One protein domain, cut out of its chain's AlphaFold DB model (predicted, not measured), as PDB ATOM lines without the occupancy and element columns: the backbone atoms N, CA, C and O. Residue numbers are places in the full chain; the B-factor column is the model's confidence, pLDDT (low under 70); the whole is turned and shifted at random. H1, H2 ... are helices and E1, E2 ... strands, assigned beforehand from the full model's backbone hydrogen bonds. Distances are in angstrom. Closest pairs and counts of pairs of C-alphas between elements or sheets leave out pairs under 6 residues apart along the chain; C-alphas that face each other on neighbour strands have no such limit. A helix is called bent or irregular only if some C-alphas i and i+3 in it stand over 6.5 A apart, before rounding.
ATOM      1  N   ALA A 259     142.434 127.373 142.153       86.06
ATOM      2  CA  ALA A 259     142.652 125.940 141.975       86.06
ATOM      3  C   ALA A 259     143.847 125.654 141.052       86.06
ATOM      4  O   ALA A 259     144.728 124.873 141.416       86.06
ATOM      5  N   ILE A 260     143.934 126.336 139.901       87.62
ATOM      6  CA  ILE A 260     145.077 126.221 138.974       87.62
ATOM      7  C   ILE A 260     146.362 126.656 139.677       87.62
ATOM      8  O   ILE A 260     147.383 125.972 139.615       87.62
ATOM      9  N   ARG A 261     146.306 127.764 140.420       89.00
ATOM     10  CA  ARG A 261     147.442 128.261 141.198       89.00
ATOM     11  C   ARG A 261     147.905 127.266 142.262       89.00
ATOM     12  O   ARG A 261     149.113 127.107 142.445       89.00
ATOM     13  N   ARG A 262     146.973 126.616 142.968       89.19
ATOM     14  CA  ARG A 262     147.278 125.558 143.940       89.19
ATOM     15  C   ARG A 262     147.924 124.365 143.242       89.19
ATOM     16  O   ARG A 262     148.976 123.930 143.693       89.19
ATOM     17  N   HIS A 263     147.359 123.876 142.138       90.00
ATOM     18  CA  HIS A 263     147.938 122.765 141.376       90.00
ATOM     19  C   HIS A 263     149.353 123.086 140.874       90.00
ATOM     20  O   HIS A 263     150.256 122.290 141.103       90.00
ATOM     21  N   GLU A 264     149.588 124.274 140.307       91.81
ATOM     22  CA  GLU A 264     150.926 124.702 139.869       91.81
ATOM     23  C   GLU A 264     151.926 124.729 141.036       91.81
ATOM     24  O   GLU A 264     153.079 124.340 140.881       91.81
ATOM     25  N   LEU A 265     151.522 125.195 142.222       91.94
ATOM     26  CA  LEU A 265     152.397 125.168 143.400       91.94
ATOM     27  C   LEU A 265     152.724 123.734 143.830       91.94
ATOM     28  O   LEU A 265     153.886 123.451 144.111       91.94
ATOM     29  N   MET A 266     151.730 122.844 143.836       91.19
ATOM     30  CA  MET A 266     151.909 121.439 144.215       91.19
ATOM     31  C   MET A 266     152.803 120.685 143.228       91.19
ATOM     32  O   MET A 266     153.697 119.972 143.665       91.19
ATOM     33  N   VAL A 267     152.624 120.890 141.917       93.62
ATOM     34  CA  VAL A 267     153.475 120.299 140.866       93.62
ATOM     35  C   VAL A 267     154.938 120.683 141.073       93.62
ATOM     36  O   VAL A 267     155.822 119.833 141.041       93.62
ATOM     37  N   ARG A 268     155.201 121.963 141.351       94.19
ATOM     38  CA  ARG A 268     156.572 122.446 141.549       94.19
ATOM     39  C   ARG A 268     157.208 121.936 142.833       94.19
ATOM     40  O   ARG A 268     158.395 121.629 142.850       94.19
ATOM     41  N   MET A 269     156.436 121.869 143.913       91.94
ATOM     42  CA  MET A 269     156.908 121.306 145.180       91.94
ATOM     43  C   MET A 269     157.222 119.830 145.045       91.94
ATOM     44  O   MET A 269     158.295 119.415 145.468       91.94
ATOM     45  N   ARG A 270     156.329 119.084 144.392       92.25
ATOM     46  CA  ARG A 270     156.527 117.667 144.140       92.25
ATOM     47  C   ARG A 270     157.770 117.422 143.289       92.25
ATOM     48  O   ARG A 270     158.595 116.616 143.681       92.25
ATOM     49  N   GLY A 271     157.971 118.191 142.217       93.81
ATOM     50  CA  GLY A 271     159.187 118.066 141.407       93.81
ATOM     51  C   GLY A 271     160.474 118.434 142.152       93.81
ATOM     52  O   GLY A 271     161.502 117.819 141.915       93.81
ATOM     53  N   PHE A 272     160.440 119.403 143.076       94.50
ATOM     54  CA  PHE A 272     161.590 119.656 143.955       94.50
ATOM     55  C   PHE A 272     161.841 118.519 144.942       94.50
ATOM     56  O   PHE A 272     162.999 118.243 145.230       94.50
ATOM     57  N   GLU A 273     160.789 117.902 145.474       93.62
ATOM     58  CA  GLU A 273     160.894 116.760 146.380       93.62
ATOM     59  C   GLU A 273     161.457 115.526 145.672       93.62
ATOM     60  O   GLU A 273     162.450 114.987 146.146       93.62
ATOM     61  N   ASP A 274     160.888 115.136 144.528       92.62
ATOM     62  CA  ASP A 274     161.338 113.966 143.763       92.62
ATOM     63  C   ASP A 274     162.827 114.115 143.387       92.62
ATOM     64  O   ASP A 274     163.650 113.261 143.710       92.62
ATOM     65  N   MET A 275     163.210 115.275 142.840       92.38
ATOM     66  CA  MET A 275     164.607 115.588 142.512       92.38
ATOM     67  C   MET A 275     165.513 115.612 143.756       92.38
ATOM     68  O   MET A 275     166.665 115.181 143.710       92.38
ATOM     69  N   ALA A 276     165.027 116.133 144.886       93.31
ATOM     70  CA  ALA A 276     165.787 116.139 146.133       93.31
ATOM     71  C   ALA A 276     166.041 114.716 146.647       93.31
ATOM     72  O   ALA A 276     167.151 114.443 147.104       93.31
ATOM     73  N   GLN A 277     165.054 113.825 146.549       92.00
ATOM     74  CA  GLN A 277     165.184 112.418 146.929       92.00
ATOM     75  C   GLN A 277     166.184 111.689 146.029       92.00
ATOM     76  O   GLN A 277     167.095 111.037 146.537       92.00
ATOM     77  N   GLU A 278     166.084 111.870 144.711       92.00
ATOM     78  CA  GLU A 278     167.021 111.294 143.737       92.00
ATOM     79  C   GLU A 278     168.469 111.738 143.987       92.00
ATOM     80  O   GLU A 278     169.403 110.944 143.871       92.00
ATOM     81  N   GLN A 279     168.665 112.995 144.392       91.75
ATOM     82  CA  GLN A 279     169.981 113.558 144.702       91.75
ATOM     83  C   GLN A 279     170.418 113.354 146.167       91.75
ATOM     84  O   GLN A 279     171.455 113.887 146.568       91.75
ATOM     85  N   GLY A 280     169.642 112.636 146.990       93.12
ATOM     86  CA  GLY A 280     169.961 112.379 148.400       93.12
ATOM     87  C   GLY A 280     170.039 113.640 149.276       93.12
ATOM     88  O   GLY A 280     170.829 113.702 150.220       93.12
ATOM     89  N   LYS A 281     169.263 114.680 148.953       94.50
ATOM     90  CA  LYS A 281     169.228 115.952 149.689       94.50
ATOM     91  C   LYS A 281     168.409 115.812 150.975       94.50
ATOM     92  O   LYS A 281     167.416 115.097 151.043       94.50
ATOM     93  N   LEU A 282     168.780 116.584 151.990       95.19
ATOM     94  CA  LEU A 282     168.064 116.675 153.258       95.19
ATOM     95  C   LEU A 282     166.886 117.653 153.163       95.19
ATOM     96  O   LEU A 282     167.084 118.828 152.843       95.19
ATOM     97  N   GLY A 283     165.684 117.196 153.522       95.81
ATOM     98  CA  GLY A 283     164.490 118.034 153.658       95.81
ATOM     99  C   GLY A 283     164.376 118.706 155.032       95.81
ATOM    100  O   GLY A 283     164.488 118.058 156.073       95.81
ATOM    101  N   LEU A 284     164.094 120.010 155.040       95.81
ATOM    102  CA  LEU A 284     163.905 120.836 156.233       95.81
ATOM    103  C   LEU A 284     162.593 121.618 156.158       95.81
ATOM    104  O   LEU A 284     162.379 122.404 155.233       95.81
ATOM    105  N   PHE A 285     161.760 121.487 157.188       95.69
ATOM    106  CA  PHE A 285     160.622 122.368 157.419       95.69
ATOM    107  C   PHE A 285     160.965 123.400 158.492       95.69
ATOM    108  O   PHE A 285     161.244 123.047 159.636       95.69
ATOM    109  N   LEU A 286     160.940 124.681 158.138       95.94
ATOM    110  CA  LEU A 286     161.277 125.794 159.019       95.94
ATOM    111  C   LEU A 286     160.038 126.629 159.324       95.94
ATOM    112  O   LEU A 286     159.254 126.933 158.429       95.94
ATOM    113  N   THR A 287     159.921 127.084 160.565       95.75
ATOM    114  CA  THR A 287     158.994 128.141 160.975       95.75
ATOM    115  C   THR A 287     159.801 129.298 161.547       95.75
ATOM    116  O   THR A 287     160.527 129.127 162.526       95.75
ATOM    117  N   LEU A 288     159.699 130.465 160.912       96.50
ATOM    118  CA  LEU A 288     160.409 131.684 161.290       96.50
ATOM    119  C   LEU A 288     159.387 132.716 161.755       96.50
ATOM    120  O   LEU A 288     158.484 133.100 161.002       96.50
ATOM    121  N   THR A 289     159.537 133.157 162.995       94.62
ATOM    122  CA  THR A 289     158.590 134.037 163.678       94.62
ATOM    123  C   THR A 289     159.241 135.367 164.017       94.62
ATOM    124  O   THR A 289     160.448 135.473 164.258       94.62
ATOM    125  N   ALA A 290     158.425 136.417 164.012       93.50
ATOM    126  CA  ALA A 290     158.862 137.722 164.467       93.50
ATOM    127  C   ALA A 290     158.965 137.750 165.998       93.50
ATOM    128  O   ALA A 290     158.413 136.892 166.692       93.50
ATOM    129  N   PRO A 291     159.658 138.751 166.553       92.56
ATOM    130  CA  PRO A 291     159.641 138.940 167.979       92.56
ATOM    131  C   PRO A 291     158.297 139.187 168.624       92.56
ATOM    132  O   PRO A 291     157.398 139.743 168.001       92.56
ATOM    133  N   SER A 292     158.210 138.902 169.930       90.56
ATOM    134  CA  SER A 292     156.999 139.186 170.704       90.56
ATOM    135  C   SER A 292     156.608 140.661 170.605       90.56
ATOM    136  O   SER A 292     155.425 140.957 170.509       90.56
ATOM    137  N   SER A 293     157.574 141.581 170.544       92.56
ATOM    138  CA  SER A 293     157.327 143.020 170.388       92.56
ATOM    139  C   SER A 293     156.595 143.411 169.092       92.56
ATOM    140  O   SER A 293     156.065 144.514 169.011       92.56
ATOM    141  N   PHE A 294     156.495 142.516 168.106       94.69
ATOM    142  CA  PHE A 294     155.748 142.719 166.858       94.69
ATOM    143  C   PHE A 294     154.348 142.091 166.880       94.69
ATOM    144  O   PHE A 294     153.590 142.309 165.940       94.69
ATOM    145  N   HIS A 295     153.993 141.354 167.936       94.38
ATOM    146  CA  HIS A 295     152.651 140.807 168.131       94.38
ATOM    147  C   HIS A 295     151.824 141.739 169.008       94.38
ATOM    148  O   HIS A 295     152.199 142.004 170.154       94.38
ATOM    149  N   ALA A 296     150.685 142.208 168.502       94.44
ATOM    150  CA  ALA A 296     149.792 143.102 169.239       94.44
ATOM    151  C   ALA A 296     148.980 142.357 170.307       94.44
ATOM    152  O   ALA A 296     148.677 142.903 171.373       94.44
ATOM    153  N   TRP A 297     148.669 141.086 170.044       93.75
ATOM    154  CA  TRP A 297     147.872 140.233 170.921       93.75
ATOM    155  C   TRP A 297     148.546 138.883 171.108       93.75
ATOM    156  O   TRP A 297     149.105 138.318 170.176       93.75
ATOM    157  N   ARG A 298     148.456 138.341 172.322       91.31
ATOM    158  CA  ARG A 298     148.958 137.011 172.678       91.31
ATOM    159  C   ARG A 298     147.830 136.128 173.193       91.31
ATOM    160  O   ARG A 298     146.897 136.621 173.833       91.31
ATOM    161  N   GLN A 299     147.940 134.827 172.966       88.25
ATOM    162  CA  GLN A 299     147.066 133.839 173.595       88.25
ATOM    163  C   GLN A 299     147.412 133.680 175.084       88.25
ATOM    164  O   GLN A 299     148.545 133.921 175.514       88.25
ATOM    165  N   SER A 316     154.327 148.113 165.358       92.62
ATOM    166  CA  SER A 316     154.700 147.690 164.003       92.62
ATOM    167  C   SER A 316     153.512 147.142 163.216       92.62
ATOM    168  O   SER A 316     152.716 146.346 163.703       92.62
ATOM    169  N   THR A 317     153.442 147.514 161.946       94.81
ATOM    170  CA  THR A 317     152.503 146.951 160.971       94.81
ATOM    171  C   THR A 317     152.964 145.574 160.476       94.81
ATOM    172  O   THR A 317     154.171 145.331 160.376       94.81
ATOM    173  N   PRO A 318     152.054 144.696 160.011       96.88
ATOM    174  CA  PRO A 318     152.425 143.451 159.333       96.88
ATOM    175  C   PRO A 318     153.403 143.640 158.160       96.88
ATOM    176  O   PRO A 318     154.281 142.807 157.934       96.88
ATOM    177  N   THR A 319     153.318 144.755 157.422       94.69
ATOM    178  CA  THR A 319     154.289 145.083 156.364       94.69
ATOM    179  C   THR A 319     155.690 145.345 156.926       94.69
ATOM    180  O   THR A 319     156.674 144.877 156.346       94.69
ATOM    181  N   GLU A 320     155.804 146.079 158.035       94.56
ATOM    182  CA  GLU A 320     157.076 146.325 158.727       94.56
ATOM    183  C   GLU A 320     157.648 145.027 159.309       94.56
ATOM    184  O   GLU A 320     158.827 144.736 159.094       94.56
ATOM    185  N   THR A 321     156.808 144.187 159.921       96.38
ATOM    186  CA  THR A 321     157.205 142.865 160.420       96.38
ATOM    187  C   THR A 321     157.725 141.967 159.295       96.38
ATOM    188  O   THR A 321     158.811 141.394 159.388       96.38
ATOM    189  N   ASN A 322     157.022 141.888 158.160       96.69
ATOM    190  CA  ASN A 322     157.492 141.104 157.017       96.69
ATOM    191  C   ASN A 322     158.790 141.679 156.409       96.69
ATOM    192  O   ASN A 322     159.614 140.936 155.870       96.69
ATOM    193  N   ARG A 323     159.011 143.000 156.496       95.31
ATOM    194  CA  ARG A 323     160.267 143.642 156.075       95.31
ATOM    195  C   ARG A 323     161.435 143.241 156.982       95.31
ATOM    196  O   ARG A 323     162.531 143.020 156.462       95.31
ATOM    197  N   LEU A 324     161.210 143.096 158.291       95.25
ATOM    198  CA  LEU A 324     162.201 142.554 159.228       95.25
ATOM    199  C   LEU A 324     162.622 141.134 158.822       95.25
ATOM    200  O   LEU A 324     163.817 140.890 158.635       95.25
ATOM    201  N   LEU A 325     161.657 140.234 158.605       96.00
ATOM    202  CA  LEU A 325     161.932 138.850 158.193       96.00
ATOM    203  C   LEU A 325     162.663 138.799 156.842       96.00
ATOM    204  O   LEU A 325     163.669 138.105 156.703       96.00
ATOM    205  N   CYS A 326     162.253 139.624 155.870       96.19
ATOM    206  CA  CYS A 326     162.974 139.785 154.603       96.19
ATOM    207  C   CYS A 326     164.434 140.229 154.799       96.19
ATOM    208  O   CYS A 326     165.325 139.726 154.112       96.19
ATOM    209  N   LYS A 327     164.699 141.169 155.718       95.69
ATOM    210  CA  LYS A 327     166.053 141.665 156.012       95.69
ATOM    211  C   LYS A 327     166.919 140.570 156.639       95.69
ATOM    212  O   LYS A 327     168.062 140.392 156.220       95.69
ATOM    213  N   GLN A 328     166.383 139.826 157.605       95.56
ATOM    214  CA  GLN A 328     167.072 138.688 158.224       95.56
ATOM    215  C   GLN A 328     167.366 137.598 157.187       95.56
ATOM    216  O   GLN A 328     168.514 137.173 157.050       95.56
ATOM    217  N   TRP A 329     166.376 137.253 156.361       96.44
ATOM    218  CA  TRP A 329     166.519 136.294 155.269       96.44
ATOM    219  C   TRP A 329     167.565 136.715 154.230       96.44
ATOM    220  O   TRP A 329     168.346 135.892 153.757       96.44
ATOM    221  N   ALA A 330     167.631 138.000 153.868       96.00
ATOM    222  CA  ALA A 330     168.646 138.506 152.945       96.00
ATOM    223  C   ALA A 330     170.068 138.358 153.511       96.00
ATOM    224  O   ALA A 330     170.966 137.928 152.786       96.00
ATOM    225  N   ARG A 331     170.265 138.656 154.804       94.50
ATOM    226  CA  ARG A 331     171.556 138.460 155.489       94.50
ATOM    227  C   ARG A 331     171.930 136.980 155.565       94.50
ATOM    228  O   ARG A 331     173.073 136.646 155.266       94.50
ATOM    229  N   PHE A 332     170.962 136.126 155.894       95.69
ATOM    230  CA  PHE A 332     171.121 134.675 155.929       95.69
ATOM    231  C   PHE A 332     171.534 134.110 154.565       95.69
ATOM    232  O   PHE A 332     172.573 133.469 154.467       95.69
ATOM    233  N   ARG A 333     170.814 134.436 153.484       95.31
ATOM    234  CA  ARG A 333     171.183 134.000 152.125       95.31
ATOM    235  C   ARG A 333     172.562 134.489 151.694       95.31
ATOM    236  O   ARG A 333     173.294 133.747 151.051       95.31
ATOM    237  N   ALA A 334     172.924 135.725 152.040       93.25
ATOM    238  CA  ALA A 334     174.258 136.239 151.750       93.25
ATOM    239  C   ALA A 334     175.348 135.471 152.518       93.25
ATOM    240  O   ALA A 334     176.458 135.342 152.015       93.25
ATOM    241  N   ALA A 335     175.052 134.981 153.728       93.88
ATOM    242  CA  ALA A 335     175.956 134.113 154.475       93.88
ATOM    243  C   ALA A 335     176.071 132.725 153.844       93.88
ATOM    244  O   ALA A 335     177.190 132.302 153.593       93.88
ATOM    245  N   LEU A 336     174.953 132.086 153.486       94.56
ATOM    246  CA  LEU A 336     174.965 130.804 152.775       94.56
ATOM    247  C   LEU A 336     175.808 130.863 151.493       94.56
ATOM    248  O   LEU A 336     176.676 130.025 151.291       94.56
ATOM    249  N   ALA A 337     175.626 131.910 150.681       92.12
ATOM    250  CA  ALA A 337     176.377 132.084 149.438       92.12
ATOM    251  C   ALA A 337     177.896 132.232 149.651       92.12
ATOM    252  O   ALA A 337     178.670 131.787 148.812       92.12
ATOM    253  N   ARG A 338     178.340 132.840 150.764       91.81
ATOM    254  CA  ARG A 338     179.776 132.937 151.094       91.81
ATOM    255  C   ARG A 338     180.383 131.598 151.491       91.81
ATOM    256  O   ARG A 338     181.571 131.402 151.271       91.81
ATOM    257  N   GLU A 339     179.572 130.716 152.060       92.56
ATOM    258  CA  GLU A 339     179.973 129.371 152.475       92.56
ATOM    259  C   GLU A 339     179.721 128.326 151.375       92.56
ATOM    260  O   GLU A 339     179.920 127.142 151.605       92.56
ATOM    261  N   GLY A 340     179.255 128.739 150.186       92.38
ATOM    262  CA  GLY A 340     178.930 127.816 149.093       92.38
ATOM    263  C   GLY A 340     177.715 126.922 149.366       92.38
ATOM    264  O   GLY A 340     177.508 125.937 148.665       92.38
ATOM    265  N   ILE A 341     176.892 127.254 150.364       93.94
ATOM    266  CA  ILE A 341     175.731 126.446 150.740       93.94
ATOM    267  C   ILE A 341     174.548 126.835 149.862       93.94
ATOM    268  O   ILE A 341     174.045 127.963 149.925       93.94
ATOM    269  N   MET A 342     174.059 125.877 149.081       91.06
ATOM    270  CA  MET A 342     172.851 126.044 148.289       91.06
ATOM    271  C   MET A 342     171.632 125.457 148.993       91.06
ATOM    272  O   MET A 342     171.700 124.405 149.624       91.06
ATOM    273  N   ALA A 343     170.509 126.164 148.877       94.44
ATOM    274  CA  ALA A 343     169.209 125.705 149.332       94.44
ATOM    275  C   ALA A 343     168.148 126.070 148.293       94.44
ATOM    276  O   ALA A 343     168.115 127.208 147.808       94.44
ATOM    277  N   PHE A 344     167.253 125.134 148.001       95.06
ATOM    278  CA  PHE A 344     166.100 125.347 147.127       95.06
ATOM    279  C   PHE A 344     164.818 124.849 147.800       95.06
ATOM    280  O   PHE A 344     164.873 124.120 148.784       95.06
ATOM    281  N   GLY A 345     163.658 125.304 147.330       95.12
ATOM    282  CA  GLY A 345     162.372 124.969 147.939       95.12
ATOM    283  C   GLY A 345     161.365 126.114 147.889       95.12
ATOM    284  O   GLY A 345     161.294 126.872 146.917       95.12
ATOM    285  N   PHE A 346     160.578 126.269 148.950       94.44
ATOM    286  CA  PHE A 346     159.467 127.214 149.021       94.44
ATOM    287  C   PHE A 346     159.385 127.932 150.358       94.44
ATOM    288  O   PHE A 346     159.704 127.382 151.403       94.44
ATOM    289  N   ARG A 347     158.875 129.162 150.313       95.00
ATOM    290  CA  ARG A 347     158.481 129.945 151.482       95.00
ATOM    291  C   ARG A 347     157.046 130.435 151.336       95.00
ATOM    292  O   ARG A 347     156.722 131.150 150.379       95.00
ATOM    293  N   VAL A 348     156.231 130.117 152.332       94.88
ATOM    294  CA  VAL A 348     154.866 130.601 152.545       94.88
ATOM    295  C   VAL A 348     154.886 131.632 153.670       94.88
ATOM    296  O   VAL A 348     155.581 131.445 154.664       94.88
ATOM    297  N   VAL A 349     154.153 132.729 153.503       95.44
ATOM    298  CA  VAL A 349     153.895 133.699 154.570       95.44
ATOM    299  C   VAL A 349     152.429 133.585 154.960       95.44
ATOM    300  O   VAL A 349     151.571 133.767 154.097       95.44
ATOM    301  N   GLU A 350     152.167 133.298 156.230       91.94
ATOM    302  CA  GLU A 350     150.828 133.136 156.804       91.94
ATOM    303  C   GLU A 350     150.626 134.167 157.927       91.94
ATOM    304  O   GLU A 350     151.578 134.450 158.664       91.94
ATOM    305  N   PRO A 351     149.436 134.774 158.061       94.62
ATOM    306  CA  PRO A 351     149.126 135.589 159.224       94.62
ATOM    307  C   PRO A 351     148.898 134.711 160.456       94.62
ATOM    308  O   PRO A 351     148.160 133.735 160.414       94.62
ATOM    309  N   HIS A 352     149.474 135.108 161.581       93.56
ATOM    310  CA  HIS A 352     149.060 134.642 162.898       93.56
ATOM    311  C   HIS A 352     147.713 135.280 163.291       93.56
ATOM    312  O   HIS A 352     147.286 136.243 162.648       93.56
ATOM    313  N   HIS A 353     147.032 134.806 164.344       92.44
ATOM    314  CA  HIS A 353     145.678 135.273 164.685       92.44
ATOM    315  C   HIS A 353     145.521 136.802 164.845       92.44
ATOM    316  O   HIS A 353     144.413 137.322 164.719       92.44
ATOM    317  N   ASP A 354     146.595 137.527 165.170       93.94
ATOM    318  CA  ASP A 354     146.653 138.987 165.338       93.94
ATOM    319  C   ASP A 354     147.120 139.739 164.074       93.94
ATOM    320  O   ASP A 354     147.358 140.942 164.118       93.94
ATOM    321  N   GLY A 355     147.259 139.038 162.945       94.81
ATOM    322  CA  GLY A 355     147.714 139.581 161.663       94.81
ATOM    323  C   GLY A 355     149.238 139.628 161.503       94.81
ATOM    324  O   GLY A 355     149.732 140.043 160.450       94.81
ATOM    325  N   THR A 356     150.007 139.198 162.505       96.75
ATOM    326  CA  THR A 356     151.475 139.209 162.449       96.75
ATOM    327  C   THR A 356     151.989 138.117 161.494       96.75
ATOM    328  O   THR A 356     151.590 136.965 161.629       96.75
ATOM    329  N   PRO A 357     152.855 138.424 160.509       96.88
ATOM    330  CA  PRO A 357     153.312 137.443 159.521       96.88
ATOM    331  C   PRO A 357     154.306 136.433 160.104       96.88
ATOM    332  O   PRO A 357     155.334 136.825 160.658       96.88
ATOM    333  N   HIS A 358     154.066 135.149 159.850       95.12
ATOM    334  CA  HIS A 358     155.007 134.046 160.061       95.12
ATOM    335  C   HIS A 358     155.462 133.458 158.726       95.12
ATOM    336  O   HIS A 358     154.715 133.465 157.746       95.12
ATOM    337  N   TRP A 359     156.704 132.978 158.666       96.94
ATOM    338  CA  TRP A 359     157.234 132.304 157.480       96.94
ATOM    339  C   TRP A 359     157.335 130.808 157.732       96.94
ATOM    340  O   TRP A 359     157.999 130.381 158.672       96.94
ATOM    341  N   HIS A 360     156.750 130.026 156.835       95.50
ATOM    342  CA  HIS A 360     156.924 128.583 156.770       95.50
ATOM    343  C   HIS A 360     157.723 128.246 155.517       95.50
ATOM    344  O   HIS A 360     157.320 128.604 154.407       95.50
ATOM    345  N   CYS A 361     158.872 127.598 155.683       95.94
ATOM    346  CA  CYS A 361     159.751 127.247 154.576       95.94
ATOM    347  C   CYS A 361     159.910 125.735 154.487       95.94
ATOM    348  O   CYS A 361     160.252 125.108 155.480       95.94
ATOM    349  N   LEU A 362     159.744 125.177 153.292       95.88
ATOM    350  CA  LEU A 362     160.210 123.833 152.969       95.88
ATOM    351  C   LEU A 362     161.462 123.980 152.115       95.88
ATOM    352  O   LEU A 362     161.383 124.591 151.050       95.88
ATOM    353  N   LEU A 363     162.600 123.484 152.589       96.81
ATOM    354  CA  LEU A 363     163.892 123.637 151.928       96.81
ATOM    355  C   LEU A 363     164.615 122.303 151.817       96.81
ATOM    356  O   LEU A 363     164.540 121.484 152.724       96.81
ATOM    357  N   PHE A 364     165.372 122.153 150.741       96.44
ATOM    358  CA  PHE A 364     166.264 121.034 150.496       96.44
ATOM    359  C   PHE A 364     167.701 121.543 150.423       96.44
ATOM    360  O   PHE A 364     167.972 122.567 149.783       96.44
ATOM    361  N   ILE A 365     168.605 120.851 151.112       96.56
ATOM    362  CA  ILE A 365     170.038 121.163 151.174       96.56
ATOM    363  C   ILE A 365     170.855 119.879 151.076       96.56
ATOM    364  O   ILE A 365     170.339 118.796 151.343       96.56
ATOM    365  N   ASN A 366     172.144 119.979 150.758       96.00
ATOM    366  CA  ASN A 366     173.006 118.810 150.897       96.00
ATOM    367  C   ASN A 366     173.186 118.439 152.386       96.00
ATOM    368  O   ASN A 366     173.363 119.353 153.206       96.00
ATOM    369  N   PRO A 367     173.178 117.141 152.752       96.19
ATOM    370  CA  PRO A 367     173.311 116.699 154.142       96.19
ATOM    371  C   PRO A 367     174.569 117.224 154.850       96.19
ATOM    372  O   PRO A 367     174.506 117.613 156.017       96.19
ATOM    373  N   GLU A 368     175.701 117.326 154.148       96.12
ATOM    374  CA  GLU A 368     176.967 117.820 154.705       96.12
ATOM    375  C   GLU A 368     176.900 119.281 155.177       96.12
ATOM    376  O   GLU A 368     177.639 119.683 156.077       96.12
ATOM    377  N   HIS A 369     175.973 120.076 154.634       95.75
ATOM    378  CA  HIS A 369     175.798 121.484 154.991       95.75
ATOM    379  C   HIS A 369     174.811 121.712 156.144       95.75
ATOM    380  O   HIS A 369     174.633 122.855 156.573       95.75
ATOM    381  N   GLN A 370     174.181 120.657 156.679       95.62
ATOM    382  CA  GLN A 370     173.126 120.762 157.693       95.62
ATOM    383  C   GLN A 370     173.534 121.633 158.885       95.62
ATOM    384  O   GLN A 370     172.825 122.574 159.251       95.62
ATOM    385  N   ARG A 371     174.681 121.333 159.503       94.31
ATOM    386  CA  ARG A 371     175.130 122.032 160.715       94.31
ATOM    387  C   ARG A 371     175.335 123.523 160.453       94.31
ATOM    388  O   ARG A 371     174.918 124.357 161.257       94.31
ATOM    389  N   ASP A 372     175.949 123.853 159.327       96.00
ATOM    390  CA  ASP A 372     176.336 125.217 158.969       96.00
ATOM    391  C   ASP A 372     175.111 126.046 158.602       96.00
ATOM    392  O   ASP A 372     174.964 127.184 159.055       96.00
ATOM    393  N   PHE A 373     174.183 125.433 157.867       97.19
ATOM    394  CA  PHE A 373     172.895 126.016 157.533       97.19
ATOM    395  C   PHE A 373     172.102 126.389 158.793       97.19
ATOM    396  O   PHE A 373     171.704 127.546 158.949       97.19
ATOM    397  N   LEU A 374     171.908 125.440 159.720       96.81
ATOM    398  CA  LEU A 374     171.135 125.667 160.948       96.81
ATOM    399  C   LEU A 374     171.814 126.687 161.874       96.81
ATOM    400  O   LEU A 374     171.144 127.547 162.447       96.81
ATOM    401  N   THR A 375     173.145 126.649 161.964       96.56
ATOM    402  CA  THR A 375     173.935 127.613 162.747       96.56
ATOM    403  C   THR A 375     173.762 129.036 162.213       96.56
ATOM    404  O   THR A 375     173.476 129.959 162.979       96.56
ATOM    405  N   LEU A 376     173.871 129.236 160.895       96.56
ATOM    406  CA  LEU A 376     173.659 130.546 160.273       96.56
ATOM    407  C   LEU A 376     172.213 131.025 160.399       96.56
ATOM    408  O   LEU A 376     171.982 132.220 160.612       96.56
ATOM    409  N   LEU A 377     171.248 130.112 160.275       96.75
ATOM    410  CA  LEU A 377     169.831 130.423 160.422       96.75
ATOM    411  C   LEU A 377     169.555 130.963 161.831       96.75
ATOM    412  O   LEU A 377     169.062 132.084 161.976       96.75
ATOM    413  N   ALA A 378     169.959 130.210 162.858       96.00
ATOM    414  CA  ALA A 378     169.841 130.611 164.255       96.00
ATOM    415  C   ALA A 378     170.568 131.936 164.527       96.00
ATOM    416  O   ALA A 378     169.990 132.850 165.117       96.00
ATOM    417  N   TYR A 379     171.801 132.096 164.037       96.00
ATOM    418  CA  TYR A 379     172.582 133.320 164.222       96.00
ATOM    419  C   TYR A 379     171.874 134.567 163.672       96.00
ATOM    420  O   TYR A 379     171.837 135.599 164.346       96.00
ATOM    421  N   HIS A 380     171.316 134.498 162.460       95.12
ATOM    422  CA  HIS A 380     170.731 135.663 161.792       95.12
ATOM    423  C   HIS A 380     169.323 136.019 162.276       95.12
ATOM    424  O   HIS A 380     169.007 137.209 162.347       95.12
ATOM    425  N   PHE A 381     168.496 135.031 162.617       94.81
ATOM    426  CA  PHE A 381     167.116 135.262 163.063       94.81
ATOM    427  C   PHE A 381     167.008 135.615 164.554       94.81
ATOM    428  O   PHE A 381     166.036 136.244 164.960       94.81
ATOM    429  N   THR A 382     168.031 135.316 165.361       94.00
ATOM    430  CA  THR A 382     168.099 135.755 166.771       94.00
ATOM    431  C   THR A 382     168.797 137.099 166.973       94.00
ATOM    432  O   THR A 382     168.727 137.666 168.058       94.00
ATOM    433  N   ALA A 383     169.448 137.643 165.939       89.38
ATOM    434  CA  ALA A 383     170.359 138.786 166.050       89.38
ATOM    435  C   ALA A 383     169.749 140.081 166.615       89.38
ATOM    436  O   ALA A 383     170.496 140.947 167.043       89.38
ATOM    437  N   ALA A 384     168.428 140.259 166.566       80.25
ATOM    438  CA  ALA A 384     167.795 141.475 167.078       80.25
ATOM    439  C   ALA A 384     167.591 141.454 168.605       80.25
ATOM    440  O   ALA A 384     167.386 142.509 169.192       80.25
ATOM    441  N   GLU A 385     167.589 140.273 169.233       83.25
ATOM    442  CA  GLU A 385     167.025 140.096 170.579       83.25
ATOM    443  C   GLU A 385     167.686 138.956 171.367       83.25
ATOM    444  O   GLU A 385     167.051 138.281 172.178       83.25
ATOM    445  N   ARG A 386     168.985 138.720 171.157       91.19
ATOM    446  CA  ARG A 386     169.717 137.651 171.860       91.19
ATOM    447  C   ARG A 386     169.612 137.774 173.383       91.19
ATOM    448  O   ARG A 386     169.459 136.759 174.062       91.19
ATOM    449  N   ALA A 387     169.597 139.005 173.895       88.50
ATOM    450  CA  ALA A 387     169.371 139.300 175.306       88.50
ATOM    451  C   ALA A 387     167.967 138.880 175.796       88.50
ATOM    452  O   ALA A 387     167.859 138.227 176.835       88.50
ATOM    453  N   GLU A 388     166.892 139.179 175.048       87.38
ATOM    454  CA  GLU A 388     165.519 138.756 175.402       87.38
ATOM    455  C   GLU A 388     165.414 137.229 175.465       87.38
ATOM    456  O   GLU A 388     164.810 136.674 176.385       87.38
ATOM    457  N   LEU A 389     166.034 136.556 174.496       89.69
ATOM    458  CA  LEU A 389     166.010 135.101 174.367       89.69
ATOM    459  C   LEU A 389     166.878 134.390 175.413       89.69
ATOM    460  O   LEU A 389     166.837 133.163 175.493       89.69
ATOM    461  N   LYS A 390     167.659 135.139 176.210       92.19
ATOM    462  CA  LYS A 390     168.696 134.605 177.108       92.19
ATOM    463  C   LYS A 390     169.630 133.652 176.361       92.19
ATOM    464  O   LYS A 390     169.935 132.554 176.828       92.19
ATOM    465  N   MET A 391     170.024 134.069 175.161       92.25
ATOM    466  CA  MET A 391     170.827 133.263 174.261       92.25
ATOM    467  C   MET A 391     172.191 132.962 174.899       92.25
ATOM    468  O   MET A 391     172.880 133.904 175.306       92.25
ATOM    469  N   PRO A 392     172.625 131.690 174.969       93.75
ATOM    470  CA  PRO A 392     173.988 131.368 175.372       93.75
ATOM    471  C   PRO A 392     174.999 132.126 174.504       93.75
ATOM    472  O   PRO A 392     174.854 132.167 173.282       93.75
ATOM    473  N   ASN A 393     175.992 132.752 175.139       94.12
ATOM    474  CA  ASN A 393     177.004 133.588 174.483       94.12
ATOM    475  C   ASN A 393     176.433 134.768 173.663       94.12
ATOM    476  O   ASN A 393     177.081 135.235 172.727       94.12
ATOM    477  N   GLY A 394     175.233 135.263 174.001       93.06
ATOM    478  CA  GLY A 394     174.546 136.343 173.280       93.06
ATOM    479  C   GLY A 394     175.419 137.579 173.035       93.06
ATOM    480  O   GLY A 394     175.623 137.948 171.881       93.06
ATOM    481  N   ASP A 395     176.020 138.132 174.091       93.62
ATOM    482  CA  ASP A 395     176.869 139.332 174.005       93.62
ATOM    483  C   ASP A 395     178.101 139.114 173.110       93.62
ATOM    484  O   ASP A 395     178.501 139.982 172.334       93.62
ATOM    485  N   GLN A 396     178.690 137.916 173.157       94.56
ATOM    486  CA  GLN A 396     179.828 137.555 172.309       94.56
ATOM    487  C   GLN A 396     179.405 137.402 170.841       94.56
ATOM    488  O   GLN A 396     180.142 137.796 169.937       94.56
ATOM    489  N   LEU A 397     178.216 136.851 170.582       94.00
ATOM    490  CA  LEU A 397     177.645 136.763 169.237       94.00
ATOM    491  C   LEU A 397     177.308 138.150 168.674       94.00
ATOM    492  O   LEU A 397     177.436 138.362 167.463       94.00
ATOM    493  N   ASP A 398     176.870 139.083 169.520       93.50
ATOM    494  CA  ASP A 398     176.632 140.481 169.149       93.50
ATOM    495  C   ASP A 398     177.955 141.177 168.811       93.50
ATOM    496  O   ASP A 398     178.087 141.722 167.715       93.50
ATOM    497  N   ALA A 399     178.992 140.997 169.633       93.00
ATOM    498  CA  ALA A 399     180.338 141.476 169.321       93.00
ATOM    499  C   ALA A 399     180.859 140.916 167.981       93.00
ATOM    500  O   ALA A 399     181.412 141.650 167.161       93.00
ATOM    501  N   VAL A 400     180.632 139.629 167.680       92.12
ATOM    502  CA  VAL A 400     180.989 139.037 166.374       92.12
ATOM    503  C   VAL A 400     180.241 139.702 165.212       92.12
ATOM    504  O   VAL A 400     180.792 139.843 164.110       92.12
ATOM    505  N   ALA A 401     178.999 140.142 165.423       88.69
ATOM    506  CA  ALA A 401     178.224 140.832 164.399       88.69
ATOM    507  C   ALA A 401     178.848 142.178 164.003       88.69
ATOM    508  O   ALA A 401     178.783 142.522 162.819       88.69
ATOM    509  N   GLU A 402     179.518 142.853 164.934       89.88
ATOM    510  CA  GLU A 402     180.162 144.159 164.743       89.88
ATOM    511  C   GLU A 402     181.564 144.069 164.124       89.88
ATOM    512  O   GLU A 402     182.010 145.003 163.462       89.88
ATOM    513  N   LEU A 403     182.246 142.925 164.244       89.12
ATOM    514  CA  LEU A 403     183.585 142.745 163.671       89.12
ATOM    515  C   LEU A 403     183.610 142.957 162.151       89.12
ATOM    516  O   LEU A 403     182.842 142.332 161.413       89.12
ATOM    517  N   ASN A 404     184.576 143.730 161.658       86.38
ATOM    518  CA  ASN A 404     184.812 143.904 160.224       86.38
ATOM    519  C   ASN A 404     185.725 142.799 159.652       86.38
ATOM    520  O   ASN A 404     186.806 143.065 159.137       86.38
ATOM    521  N   ILE A 405     185.312 141.537 159.797       85.88
ATOM    522  CA  ILE A 405     186.032 140.368 159.265       85.88
ATOM    523  C   ILE A 405     185.224 139.688 158.159       85.88
ATOM    524  O   ILE A 405     183.999 139.564 158.254       85.88
ATOM    525  N   ARG A 406     185.922 139.216 157.117       78.06
ATOM    526  CA  ARG A 406     185.299 138.598 155.936       78.06
ATOM    527  C   ARG A 406     184.626 137.263 156.261       78.06
ATOM    528  O   ARG A 406     183.503 137.038 155.818       78.06
ATOM    529  N   ASN A 407     185.289 136.409 157.044       85.94
ATOM    530  CA  ASN A 407     184.741 135.125 157.475       85.94
ATOM    531  C   ASN A 407     184.448 135.134 158.984       85.94
ATOM    532  O   ASN A 407     185.360 135.151 159.808       85.94
ATOM    533  N   LYS A 408     183.157 135.119 159.334       90.31
ATOM    534  CA  LYS A 408     182.673 135.055 160.722       90.31
ATOM    535  C   LYS A 408     182.315 133.633 161.160       90.31
ATOM    536  O   LYS A 408     182.180 133.399 162.359       90.31
ATOM    537  N   MET A 409     182.175 132.696 160.220       91.38
ATOM    538  CA  MET A 409     181.635 131.360 160.463       91.38
ATOM    539  C   MET A 409     182.376 130.589 161.568       91.38
ATOM    540  O   MET A 409     181.697 130.096 162.469       91.38
ATOM    541  N   PRO A 410     183.727 130.531 161.610       92.56
ATOM    542  CA  PRO A 410     184.429 129.787 162.657       92.56
ATOM    543  C   PRO A 410     184.098 130.275 164.073       92.56
ATOM    544  O   PRO A 410     183.878 129.468 164.973       92.56
ATOM    545  N   ARG A 411     183.996 131.598 164.267       93.75
ATOM    546  CA  ARG A 411     183.639 132.190 165.566       93.75
ATOM    547  C   ARG A 411     182.183 131.920 165.925       93.75
ATOM    548  O   ARG A 411     181.896 131.605 167.071       93.75
ATOM    549  N   ILE A 412     181.278 132.010 164.949       94.56
ATOM    550  CA  ILE A 412     179.860 131.697 165.167       94.56
ATOM    551  C   ILE A 412     179.715 130.236 165.600       94.56
ATOM    552  O   ILE A 412     179.090 129.986 166.620       94.56
ATOM    553  N   LYS A 413     180.342 129.287 164.894       94.00
ATOM    554  CA  LYS A 413     180.314 127.854 165.238       94.00
ATOM    555  C   LYS A 413     180.851 127.554 166.634       94.00
ATOM    556  O   LYS A 413     180.347 126.654 167.294       94.00
ATOM    557  N   TRP A 414     181.883 128.280 167.061       93.50
ATOM    558  CA  TRP A 414     182.460 128.116 168.393       93.50
ATOM    559  C   TRP A 414     181.519 128.619 169.499       93.50
ATOM    560  O   TRP A 414     181.426 128.005 170.556       93.50
ATOM    561  N   LEU A 415     180.799 129.714 169.244       93.75
ATOM    562  CA  LEU A 415     179.901 130.347 170.215       93.75
ATOM    563  C   LEU A 415     178.486 129.756 170.228       93.75
ATOM    564  O   LEU A 415     177.796 129.866 171.241       93.75
ATOM    565  N   LEU A 416     178.039 129.183 169.110       94.56
ATOM    566  CA  LEU A 416     176.663 128.765 168.876       94.56
ATOM    567  C   LEU A 416     176.592 127.275 168.538       94.56
ATOM    568  O   LEU A 416     176.743 126.876 167.383       94.56
ATOM    569  N   ASP A 417     176.286 126.462 169.546       93.56
ATOM    570  CA  ASP A 417     175.978 125.047 169.359       93.56
ATOM    571  C   ASP A 417     174.465 124.826 169.249       93.56
ATOM    572  O   ASP A 417     173.748 124.793 170.249       93.56
ATOM    573  N   VAL A 418     173.978 124.654 168.020       92.19
ATOM    574  CA  VAL A 418     172.553 124.434 167.723       92.19
ATOM    575  C   VAL A 418     171.997 123.101 168.234       92.19
ATOM    576  O   VAL A 418     170.784 122.921 168.207       92.19
ATOM    577  N   ASN A 419     172.845 122.193 168.729       91.50
ATOM    578  CA  ASN A 419     172.412 120.940 169.354       91.50
ATOM    579  C   ASN A 419     172.298 121.048 170.884       91.50
ATOM    580  O   ASN A 419     171.732 120.163 171.525       91.50
ATOM    581  N   SER A 420     172.805 122.128 171.485       94.00
ATOM    582  CA  SER A 420     172.723 122.335 172.930       94.00
ATOM    583  C   SER A 420     171.272 122.598 173.364       94.00
ATOM    584  O   SER A 420     170.641 123.519 172.835       94.00
ATOM    585  N   PRO A 421     170.736 121.893 174.382       93.88
ATOM    586  CA  PRO A 421     169.370 122.114 174.867       93.88
ATOM    587  C   PRO A 421     169.086 123.565 175.281       93.88
ATOM    588  O   PRO A 421     167.979 124.067 175.081       93.88
ATOM    589  N   ALA A 422     170.088 124.261 175.830       93.50
ATOM    590  CA  ALA A 422     169.965 125.665 176.217       93.50
ATOM    591  C   ALA A 422     169.792 126.580 174.995       93.50
ATOM    592  O   ALA A 422     168.936 127.464 175.003       93.50
ATOM    593  N   VAL A 423     170.563 126.331 173.932       93.50
ATOM    594  CA  VAL A 423     170.465 127.066 172.665       93.50
ATOM    595  C   VAL A 423     169.137 126.765 171.980       93.50
ATOM    596  O   VAL A 423     168.420 127.698 171.636       93.50
ATOM    597  N   VAL A 424     168.758 125.489 171.847       93.25
ATOM    598  CA  VAL A 424     167.485 125.077 171.225       93.25
ATOM    599  C   VAL A 424     166.295 125.744 171.919       93.25
ATOM    600  O   VAL A 424     165.417 126.303 171.262       93.25
ATOM    601  N   LYS A 425     166.286 125.766 173.256       93.25
ATOM    602  CA  LYS A 425     165.245 126.452 174.031       93.25
ATOM    603  C   LYS A 425     165.212 127.960 173.760       93.25
ATOM    604  O   LYS A 425     164.121 128.521 173.662       93.25
ATOM    605  N   ALA A 426     166.374 128.604 173.646       93.38
ATOM    606  CA  ALA A 426     166.480 130.039 173.397       93.38
ATOM    607  C   ALA A 426     166.043 130.433 171.974       93.38
ATOM    608  O   ALA A 426     165.392 131.460 171.801       93.38
ATOM    609  N   ILE A 427     166.351 129.623 170.955       94.06
ATOM    610  CA  ILE A 427     166.020 129.942 169.554       94.06
ATOM    611  C   ILE A 427     164.576 129.615 169.171       94.06
ATOM    612  O   ILE A 427     164.034 130.288 168.297       94.06
ATOM    613  N   ASN A 428     163.947 128.622 169.814       92.88
ATOM    614  CA  ASN A 428     162.630 128.099 169.429       92.88
ATOM    615  C   ASN A 428     161.530 129.176 169.251       92.88
ATOM    616  O   ASN A 428     160.741 129.061 168.316       92.88
ATOM    617  N   PRO A 429     161.476 130.260 170.057       91.81
ATOM    618  CA  PRO A 429     160.515 131.351 169.856       91.81
ATOM    619  C   PRO A 429     160.734 132.216 168.600       91.81
ATOM    620  O   PRO A 429     159.933 133.121 168.361       91.81
ATOM    621  N   ARG A 430     161.833 132.025 167.858       93.25
ATOM    622  CA  ARG A 430     162.185 132.755 166.620       93.25
ATOM    623  C   ARG A 430     162.370 131.822 165.428       93.25
ATOM    624  O   ARG A 430     162.010 132.168 164.306       93.25
ATOM    625  N   VAL A 431     162.978 130.665 165.672       94.25
ATOM    626  CA  VAL A 431     163.305 129.665 164.664       94.25
ATOM    627  C   VAL A 431     162.960 128.294 165.220       94.25
ATOM    628  O   VAL A 431     163.572 127.834 166.182       94.25
ATOM    629  N   ASN A 432     162.019 127.626 164.567       94.81
ATOM    630  CA  ASN A 432     161.758 126.208 164.752       94.81
ATOM    631  C   ASN A 432     162.082 125.476 163.447       94.81
ATOM    632  O   ASN A 432     161.757 125.969 162.366       94.81
ATOM    633  N   TRP A 433     162.718 124.313 163.537       94.50
ATOM    634  CA  TRP A 433     162.985 123.463 162.384       94.50
ATOM    635  C   TRP A 433     162.638 122.012 162.685       94.50
ATOM    636  O   TRP A 433     162.762 121.548 163.819       94.50
ATOM    637  N   LYS A 434     162.227 121.299 161.641       93.31
ATOM    638  CA  LYS A 434     161.992 119.859 161.642       93.31
ATOM    639  C   LYS A 434     162.649 119.257 160.411       93.31
ATOM    640  O   LYS A 434     162.607 119.859 159.337       93.31
ATOM    641  N   PHE A 435     163.247 118.088 160.577       93.81
ATOM    642  CA  PHE A 435     163.657 117.266 159.447       93.81
ATOM    643  C   PHE A 435     162.414 116.587 158.884       93.81
ATOM    644  O   PHE A 435     161.512 116.241 159.648       93.81
ATOM    645  N   ILE A 436     162.338 116.471 157.564       91.25
ATOM    646  CA  ILE A 436     161.251 115.725 156.935       91.25
ATOM    647  C   ILE A 436     161.481 114.239 157.200       91.25
ATOM    648  O   ILE A 436     162.564 113.731 156.916       91.25
ATOM    649  N   ASP A 437     160.465 113.579 157.748       85.50
ATOM    650  CA  ASP A 437     160.438 112.135 157.951       85.50
ATOM    651  C   ASP A 437     159.497 111.506 156.921       85.50
ATOM    652  O   ASP A 437     158.287 111.735 156.944       85.50
ATOM    653  N   GLU A 438     160.058 110.708 156.013       80.75
ATOM    654  CA  GLU A 438     159.305 110.049 154.943       80.75
ATOM    655  C   GLU A 438     158.247 109.070 155.476       80.75
ATOM    656  O   GLU A 438     157.265 108.796 154.784       80.75
ATOM    657  N   SER A 439     158.406 108.573 156.709       82.81
ATOM    658  CA  SER A 439     157.425 107.696 157.354       82.81
ATOM    659  C   SER A 439     156.201 108.446 157.893       82.81
ATOM    660  O   SER A 439     155.115 107.868 157.965       82.81
ATOM    661  N   GLU A 440     156.343 109.734 158.226       78.19
ATOM    662  CA  GLU A 440     155.243 110.592 158.692       78.19
ATOM    663  C   GLU A 440     154.499 111.271 157.531       78.19
ATOM    664  O   GLU A 440     153.330 111.647 157.666       78.19
ATOM    665  N   GLY A 441     155.156 111.423 156.379       80.06
ATOM    666  CA  GLY A 441     154.555 111.931 155.152       80.06
ATOM    667  C   GLY A 441     155.560 112.583 154.205       80.06
ATOM    668  O   GLY A 441     156.704 112.854 154.552       80.06
ATOM    669  N   SER A 442     155.110 112.881 152.987       84.19
ATOM    670  CA  SER A 442     155.936 113.560 151.984       84.19
ATOM    671  C   SER A 442     156.312 114.981 152.415       84.19
ATOM    672  O   SER A 442     155.535 115.668 153.089       84.19
ATOM    673  N   ALA A 443     157.462 115.477 151.958       83.81
ATOM    674  CA  ALA A 443     157.909 116.853 152.171       83.81
ATOM    675  C   ALA A 443     156.846 117.860 151.695       83.81
ATOM    676  O   ALA A 443     156.521 118.832 152.385       83.81
ATOM    677  N   THR A 444     156.236 117.582 150.540       84.75
ATOM    678  CA  THR A 444     155.103 118.346 150.007       84.75
ATOM    679  C   THR A 444     153.906 118.336 150.968       84.75
ATOM    680  O   THR A 444     153.244 119.363 151.137       84.75
ATOM    681  N   GLY A 445     153.644 117.217 151.651       83.62
ATOM    682  CA  GLY A 445     152.593 117.086 152.661       83.62
ATOM    683  C   GLY A 445     152.749 118.061 153.832       83.62
ATOM    684  O   GLY A 445     151.765 118.690 154.232       83.62
ATOM    685  N   TYR A 446     153.980 118.279 154.316       81.44
ATOM    686  CA  TYR A 446     154.256 119.212 155.421       81.44
ATOM    687  C   TYR A 446     153.834 120.653 155.095       81.44
ATOM    688  O   TYR A 446     153.319 121.362 155.964       81.44
ATOM    689  N   ILE A 447     154.016 121.103 153.847       85.00
ATOM    690  CA  ILE A 447     153.699 122.481 153.438       85.00
ATOM    691  C   ILE A 447     152.306 122.633 152.801       85.00
ATOM    692  O   ILE A 447     151.758 123.738 152.790       85.00
ATOM    693  N   ALA A 448     151.690 121.546 152.323       85.75
ATOM    694  CA  ALA A 448     150.403 121.563 151.620       85.75
ATOM    695  C   ALA A 448     149.284 122.252 152.419       85.75
ATOM    696  O   ALA A 448     148.546 123.074 151.868       85.75
ATOM    697  N   LYS A 449     149.205 121.990 153.732       83.56
ATOM    698  CA  LYS A 449     148.249 122.648 154.642       83.56
ATOM    699  C   LYS A 449     148.371 124.173 154.588       83.56
ATOM    700  O   LYS A 449     147.360 124.868 154.510       83.56
ATOM    701  N   TYR A 450     149.598 124.687 154.602       85.31
ATOM    702  CA  TYR A 450     149.879 126.122 154.581       85.31
ATOM    703  C   TYR A 450     149.516 126.756 153.239       85.31
ATOM    704  O   TYR A 450     149.100 127.909 153.197       85.31
ATOM    705  N   ILE A 451     149.628 126.015 152.137       85.94
ATOM    706  CA  ILE A 451     149.207 126.497 150.816       85.94
ATOM    707  C   ILE A 451     147.696 126.587 150.737       85.94
ATOM    708  O   ILE A 451     147.180 127.646 150.391       85.94
ATOM    709  N   ALA A 452     147.001 125.503 151.081       84.44
ATOM    710  CA  ALA A 452     145.551 125.446 150.996       84.44
ATOM    711  C   ALA A 452     144.910 126.533 151.871       84.44
ATOM    712  O   ALA A 452     144.122 127.325 151.364       84.44
ATOM    713  N   LYS A 453     145.346 126.683 153.132       81.62
ATOM    714  CA  LYS A 453     144.884 127.763 154.029       81.62
ATOM    715  C   LYS A 453     145.052 129.177 153.460       81.62
ATOM    716  O   LYS A 453     144.265 130.063 153.768       81.62
ATOM    717  N   ASN A 454     146.079 129.394 152.640       83.19
ATOM    718  CA  ASN A 454     146.411 130.702 152.076       83.19
ATOM    719  C   ASN A 454     145.857 130.928 150.652       83.19
ATOM    720  O   ASN A 454     146.118 131.991 150.082       83.19
ATOM    721  N   ILE A 455     145.149 129.954 150.061       82.31
ATOM    722  CA  ILE A 455     144.596 130.032 148.696       82.31
ATOM    723  C   ILE A 455     143.080 129.814 148.685       82.31
ATOM    724  O   ILE A 455     142.352 130.771 148.444       82.31
ATOM    725  N   ASP A 456     142.618 128.580 148.895       78.31
ATOM    726  CA  ASP A 456     141.229 128.155 148.645       78.31
ATOM    727  C   ASP A 456     140.651 127.243 149.742       78.31
ATOM    728  O   ASP A 456     139.521 126.789 149.626       78.31
ATOM    729  N   GLY A 457     141.420 126.930 150.788       73.88
ATOM    730  CA  GLY A 457     140.986 126.077 151.898       73.88
ATOM    731  C   GLY A 457     140.835 124.594 151.548       73.88
ATOM    732  O   GLY A 457     140.422 123.796 152.394       73.88
ATOM    733  N   HIS A 458     141.209 124.190 150.333       73.94
ATOM    734  CA  HIS A 458     140.918 122.863 149.805       73.94
ATOM    735  C   HIS A 458     141.427 121.730 150.718       73.94
ATOM    736  O   HIS A 458     142.629 121.600 150.964       73.94
ATOM    737  N   LYS A 459     140.499 120.873 151.178       70.75
ATOM    738  CA  LYS A 459     140.733 119.702 152.054       70.75
ATOM    739  C   LYS A 459     141.384 120.006 153.418       70.75
ATOM    740  O   LYS A 459     141.948 119.106 154.031       70.75
ATOM    741  N   VAL A 460     141.292 121.241 153.919       65.00
ATOM    742  CA  VAL A 460     141.799 121.601 155.263       65.00
ATOM    743  C   VAL A 460     140.742 121.384 156.353       65.00
ATOM    744  O   VAL A 460     141.081 120.978 157.464       65.00
ATOM    745  N   GLY A 461     139.463 121.635 156.050       73.75
ATOM    746  CA  GLY A 461     138.366 121.553 157.018       73.75
ATOM    747  C   GLY A 461     138.332 122.761 157.962       73.75
ATOM    748  O   GLY A 461     137.805 123.813 157.604       73.75
ATOM    749  N   MET A 462     138.889 122.616 159.167       55.91
ATOM    750  CA  MET A 462     138.861 123.646 160.219       55.91
ATOM    751  C   MET A 462     140.207 124.354 160.381       55.91
ATOM    752  O   MET A 462     141.273 123.730 160.354       55.91
ATOM    753  N   ASP A 463     140.164 125.663 160.623       66.19
ATOM    754  CA  ASP A 463     141.332 126.454 160.981       66.19
ATOM    755  C   ASP A 463     141.405 126.675 162.497       66.19
ATOM    756  O   ASP A 463     140.777 127.575 163.048       66.19
ATOM    757  N   TYR A 464     142.197 125.848 163.181       68.25
ATOM    758  CA  TYR A 464     142.344 125.873 164.644       68.25
ATOM    759  C   TYR A 464     142.948 127.167 165.206       68.25
ATOM    760  O   TYR A 464     142.712 127.499 166.364       68.25
ATOM    761  N   GLU A 465     143.717 127.899 164.400       66.56
ATOM    762  CA  GLU A 465     144.298 129.183 164.812       66.56
ATOM    763  C   GLU A 465     143.206 130.261 164.923       66.56
ATOM    764  O   GLU A 465     143.197 131.069 165.854       66.56
ATOM    765  N   ALA A 466     142.239 130.218 164.004       60.38
ATOM    766  CA  ALA A 466     141.106 131.131 163.927       60.38
ATOM    767  C   ALA A 466     139.835 130.631 164.640       60.38
ATOM    768  O   ALA A 466     138.925 131.430 164.850       60.38
ATOM    769  N   GLU A 467     139.766 129.341 164.988       67.44
ATOM    770  CA  GLU A 467     138.556 128.646 165.468       67.44
ATOM    771  C   GLU A 467     137.356 128.795 164.516       67.44
ATOM    772  O   GLU A 467     136.208 128.910 164.938       67.44
ATOM    773  N   ALA A 468     137.624 128.786 163.210       64.50
ATOM    774  CA  ALA A 468     136.613 128.988 162.176       64.50
ATOM    775  C   ALA A 468     136.789 128.010 160.996       64.50
ATOM    776  O   ALA A 468     137.891 127.487 160.788       64.50
ATOM    777  N   PRO A 469     135.728 127.763 160.201       66.12
ATOM    778  CA  PRO A 469     135.840 127.030 158.943       66.12
ATOM    779  C   PRO A 469     136.812 127.717 157.978       66.12
ATOM    780  O   PRO A 469     136.825 128.947 157.869       66.12
ATOM    781  N   VAL A 470     137.604 126.922 157.254       71.69
ATOM    782  CA  VAL A 470     138.684 127.440 156.397       71.69
ATOM    783  C   VAL A 470     138.185 128.347 155.259       71.69
ATOM    784  O   VAL A 470     138.880 129.274 154.845       71.69
ATOM    785  N   ASP A 471     136.953 128.151 154.795       69.38
ATOM    786  CA  ASP A 471     136.355 128.964 153.729       69.38
ATOM    787  C   ASP A 471     136.183 130.428 154.159       69.38
ATOM    788  O   ASP A 471     136.423 131.351 153.384       69.38
ATOM    789  N   HIS A 472     135.850 130.666 155.431       69.25
ATOM    790  CA  HIS A 472     135.769 132.020 155.974       69.25
ATOM    791  C   HIS A 472     137.156 132.618 156.222       69.25
ATOM    792  O   HIS A 472     137.369 133.816 156.012       69.25
ATOM    793  N   THR A 473     138.118 131.799 156.651       79.25
ATOM    794  CA  THR A 473     139.453 132.293 156.994       79.25
ATOM    795  C   THR A 473     140.316 132.587 155.776       79.25
ATOM    796  O   THR A 473     141.081 133.548 155.807       79.25
ATOM    797  N   THR A 474     140.154 131.856 154.673       84.38
ATOM    798  CA  THR A 474     140.882 132.109 153.414       84.38
ATOM    799  C   THR A 474     140.599 133.502 152.850       84.38
ATOM    800  O   THR A 474     141.529 134.183 152.410       84.38
ATOM    801  N   ILE A 475     139.354 133.988 152.941       86.94
ATOM    802  CA  ILE A 475     138.992 135.362 152.555       86.94
ATOM    803  C   ILE A 475     139.711 136.373 153.454       86.94
ATOM    804  O   ILE A 475     140.278 137.343 152.948       86.94
ATOM    805  N   ALA A 476     139.747 136.143 154.771       90.62
ATOM    806  CA  ALA A 476     140.450 137.017 155.711       90.62
ATOM    807  C   ALA A 476     141.966 137.037 155.469       90.62
ATOM    808  O   ALA A 476     142.578 138.103 155.457       90.62
ATOM    809  N   VAL A 477     142.566 135.882 155.180       91.94
ATOM    810  CA  VAL A 477     143.977 135.753 154.803       91.94
ATOM    811  C   VAL A 477     144.269 136.482 153.482       91.94
ATOM    812  O   VAL A 477     145.270 137.197 153.374       91.94
ATOM    813  N   ALA A 478     143.393 136.371 152.480       90.94
ATOM    814  CA  ALA A 478     143.530 137.084 151.210       90.94
ATOM    815  C   ALA A 478     143.369 138.607 151.378       90.94
ATOM    816  O   ALA A 478     144.160 139.385 150.826       90.94
ATOM    817  N   ALA A 479     142.397 139.035 152.190       90.19
ATOM    818  CA  ALA A 479     142.188 140.429 152.565       90.19
ATOM    819  C   ALA A 479     143.413 140.992 153.295       90.19
ATOM    820  O   ALA A 479     143.915 142.047 152.907       90.19
ATOM    821  N   TRP A 480     143.964 140.252 154.261       95.75
ATOM    822  CA  TRP A 480     145.205 140.575 154.964       95.75
ATOM    823  C   TRP A 480     146.382 140.733 153.994       95.75
ATOM    824  O   TRP A 480     147.026 141.785 153.948       95.75
ATOM    825  N   ALA A 481     146.641 139.738 153.141       93.50
ATOM    826  CA  ALA A 481     147.755 139.779 152.195       93.50
ATOM    827  C   ALA A 481     147.632 140.970 151.223       93.50
ATOM    828  O   ALA A 481     148.628 141.637 150.914       93.50
ATOM    829  N   SER A 482     146.408 141.286 150.788       89.69
ATOM    830  CA  SER A 482     146.095 142.459 149.966       89.69
ATOM    831  C   SER A 482     146.285 143.779 150.732       89.69
ATOM    832  O   SER A 482     146.972 144.692 150.250       89.69
ATOM    833  N   CYS A 483     145.759 143.885 151.955       91.19
ATOM    834  CA  CYS A 483     145.850 145.056 152.839       91.19
ATOM    835  C   CYS A 483     147.290 145.376 153.269       91.19
ATOM    836  O   CYS A 483     147.666 146.542 153.383       91.19
ATOM    837  N   TRP A 484     148.162 144.371 153.342       92.75
ATOM    838  CA  TRP A 484     149.552 144.541 153.782       92.75
ATOM    839  C   TRP A 484     150.600 144.349 152.674       92.75
ATOM    840  O   TRP A 484     151.795 144.530 152.913       92.75
ATOM    841  N   ARG A 485     150.178 144.044 151.434       89.88
ATOM    842  CA  ARG A 485     151.064 143.792 150.269       89.88
ATOM    843  C   ARG A 485     152.069 142.669 150.520       89.88
ATOM    844  O   ARG A 485     153.215 142.719 150.067       89.88
ATOM    845  N   ILE A 486     151.631 141.633 151.214       90.38
ATOM    846  CA  ILE A 486     152.490 140.510 151.553       90.38
ATOM    847  C   ILE A 486     152.418 139.483 150.428       90.38
ATOM    848  O   ILE A 486     151.365 138.945 150.091       90.38
ATOM    849  N   ARG A 487     153.570 139.213 149.807       91.75
ATOM    850  CA  ARG A 487     153.707 138.090 148.878       91.75
ATOM    851  C   ARG A 487     153.736 136.806 149.699       91.75
ATOM    852  O   ARG A 487     154.787 136.478 150.240       91.75
ATOM    853  N   GLN A 488     152.625 136.077 149.719       91.31
ATOM    854  CA  GLN A 488     152.496 134.822 150.467       91.31
ATOM    855  C   GLN A 488     153.474 133.752 149.951       91.31
ATOM    856  O   GLN A 488     154.328 133.286 150.694       91.31
ATOM    857  N   PHE A 489     153.474 133.447 148.651       92.12
ATOM    858  CA  PHE A 489     154.266 132.338 148.092       92.12
ATOM    859  C   PHE A 489     155.519 132.797 147.351       92.12
ATOM    860  O   PHE A 489     155.464 133.689 146.492       92.12
ATOM    861  N   GLN A 490     156.648 132.153 147.629       92.50
ATOM    862  CA  GLN A 490     157.897 132.362 146.904       92.50
ATOM    863  C   GLN A 490     158.688 131.063 146.786       92.50
ATOM    864  O   GLN A 490     158.987 130.428 147.789       92.50
ATOM    865  N   GLN A 491     159.060 130.725 145.554       92.38
ATOM    866  CA  GLN A 491     160.055 129.701 145.267       92.38
ATOM    867  C   GLN A 491     161.458 130.232 145.594       92.38
ATOM    868  O   GLN A 491     161.769 131.404 145.334       92.38
ATOM    869  N   ILE A 492     162.286 129.366 146.161       92.25
ATOM    870  CA  ILE A 492     163.685 129.590 146.512       92.25
ATOM    871  C   ILE A 492     164.514 128.647 145.635       92.25
ATOM    872  O   ILE A 492     164.204 127.466 145.554       92.25
ATOM    873  N   GLY A 493     165.538 129.173 144.960       89.75
ATOM    874  CA  GLY A 493     166.324 128.403 143.989       89.75
ATOM    875  C   GLY A 493     165.578 128.080 142.683       89.75
ATOM    876  O   GLY A 493     164.425 128.490 142.482       89.75
TER     877      GLY A 493
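AT A GLANCE: This is residues 259 to 299 and 316 to 493 of the 795 residues of an uncharacterized protein of Aeromonas caviae (UniProt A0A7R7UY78). A twisted sheet of five strands forms the core of three layers, with H2 and H3 over one face and H1 and H7 over the other. The helical hairpin of H4 and H5 makes one end of the long axis, H5 packing on H3, and H8 lies toward the other end. The printed part has 219 residues, with eight named helices and six named strands in the order H1 E1 E2 H2 E3 E4 H3 H4 H5 H6 E5 H7 H8 E6. The sheet runs E5 E1 E4 E3 E6, antiparallel; the class is mixed, and the whole is compact, with a radius of gyration of the C-alphas of 17.7 A and spans of 49 by 44 by 29 A.

HOW THE PARTS SIT: H1, residues 259 to 278, is on the sheet at a height of 10.1 A. E1, residues 282 to 288, is the antiparallel neighbour of E4, residues 357 to 365 (N 284 and O 363, 2.8 A, within hydrogen-bond range), and of E5, residues 431 to 435 (N 285 and O 434, 2.8 A). E2, residues 297 to 299, pairs with no named strand. H2, residues 318 to 338, is on the opposite face from H1, at a height of 9.3 A. E3, residues 343 to 351, forms a hairpin with E4 (N 346 and O 362, 2.8 A) and neighbours E6, residues 489 to 492 (N 347 and O 490, 2.8 A). H3, residues 367 to 381, is irregular, C-alphas 368 and 371 being 7.6 A apart; it touches H2 at a steep tilt of 41 degrees, closest C-alphas Gln 328 and Phe 381, 5.9 A. H4, residues 394 to 402, and H5, residues 409 to 415, form a helical hairpin, closest C-alphas Leu 397 and Ile 412, 6.9 A; H5 touches H3, closest C-alphas Thr 375 and Lys 413, 6.9 A. H6, residues 421 to 427, is close to H3 but not clearly touching, closest C-alphas Ala 378 and Ile 427, 6.6 A. H7, residues 443 to 453, only just irregular with C-alphas 446 and 449 at 7.0 A, touches H1 at a shallow tilt of 16 degrees, opposite ways, closest C-alphas Met 269 and Thr 444, 5.9 A. H8, residues 470 to 484, only grazes the sheet. Every O i to N i+4 pair is within hydrogen-bond range in H1, H2, H4, H5 and H6, against 9 of 11 in H3, 4 of 7 in H7 and 9 of 11 in H8.

IN THESE COORDINATES: H1 begins at C-alpha 259 (142.652, 125.940, 141.975) and measures 28.5 A; H2 measures 30.4 A, E3 24.5 A and E4 24.8 A. E6 ends at C-alpha 492 (163.685, 129.590, 146.512).

THE WHOLE: The C-alphas farthest apart, of Ile 405 and Pro 469, are 51.9 A apart. Residues 300 to 315 are not printed; C-alphas 299 and 316 are 18.5 A apart across the cut. The links H3 to H4 and H7 to H8 are long, with 12 and 16 residues. Residues 460, 462 to 469 and 471 to 472 have pLDDT under 70.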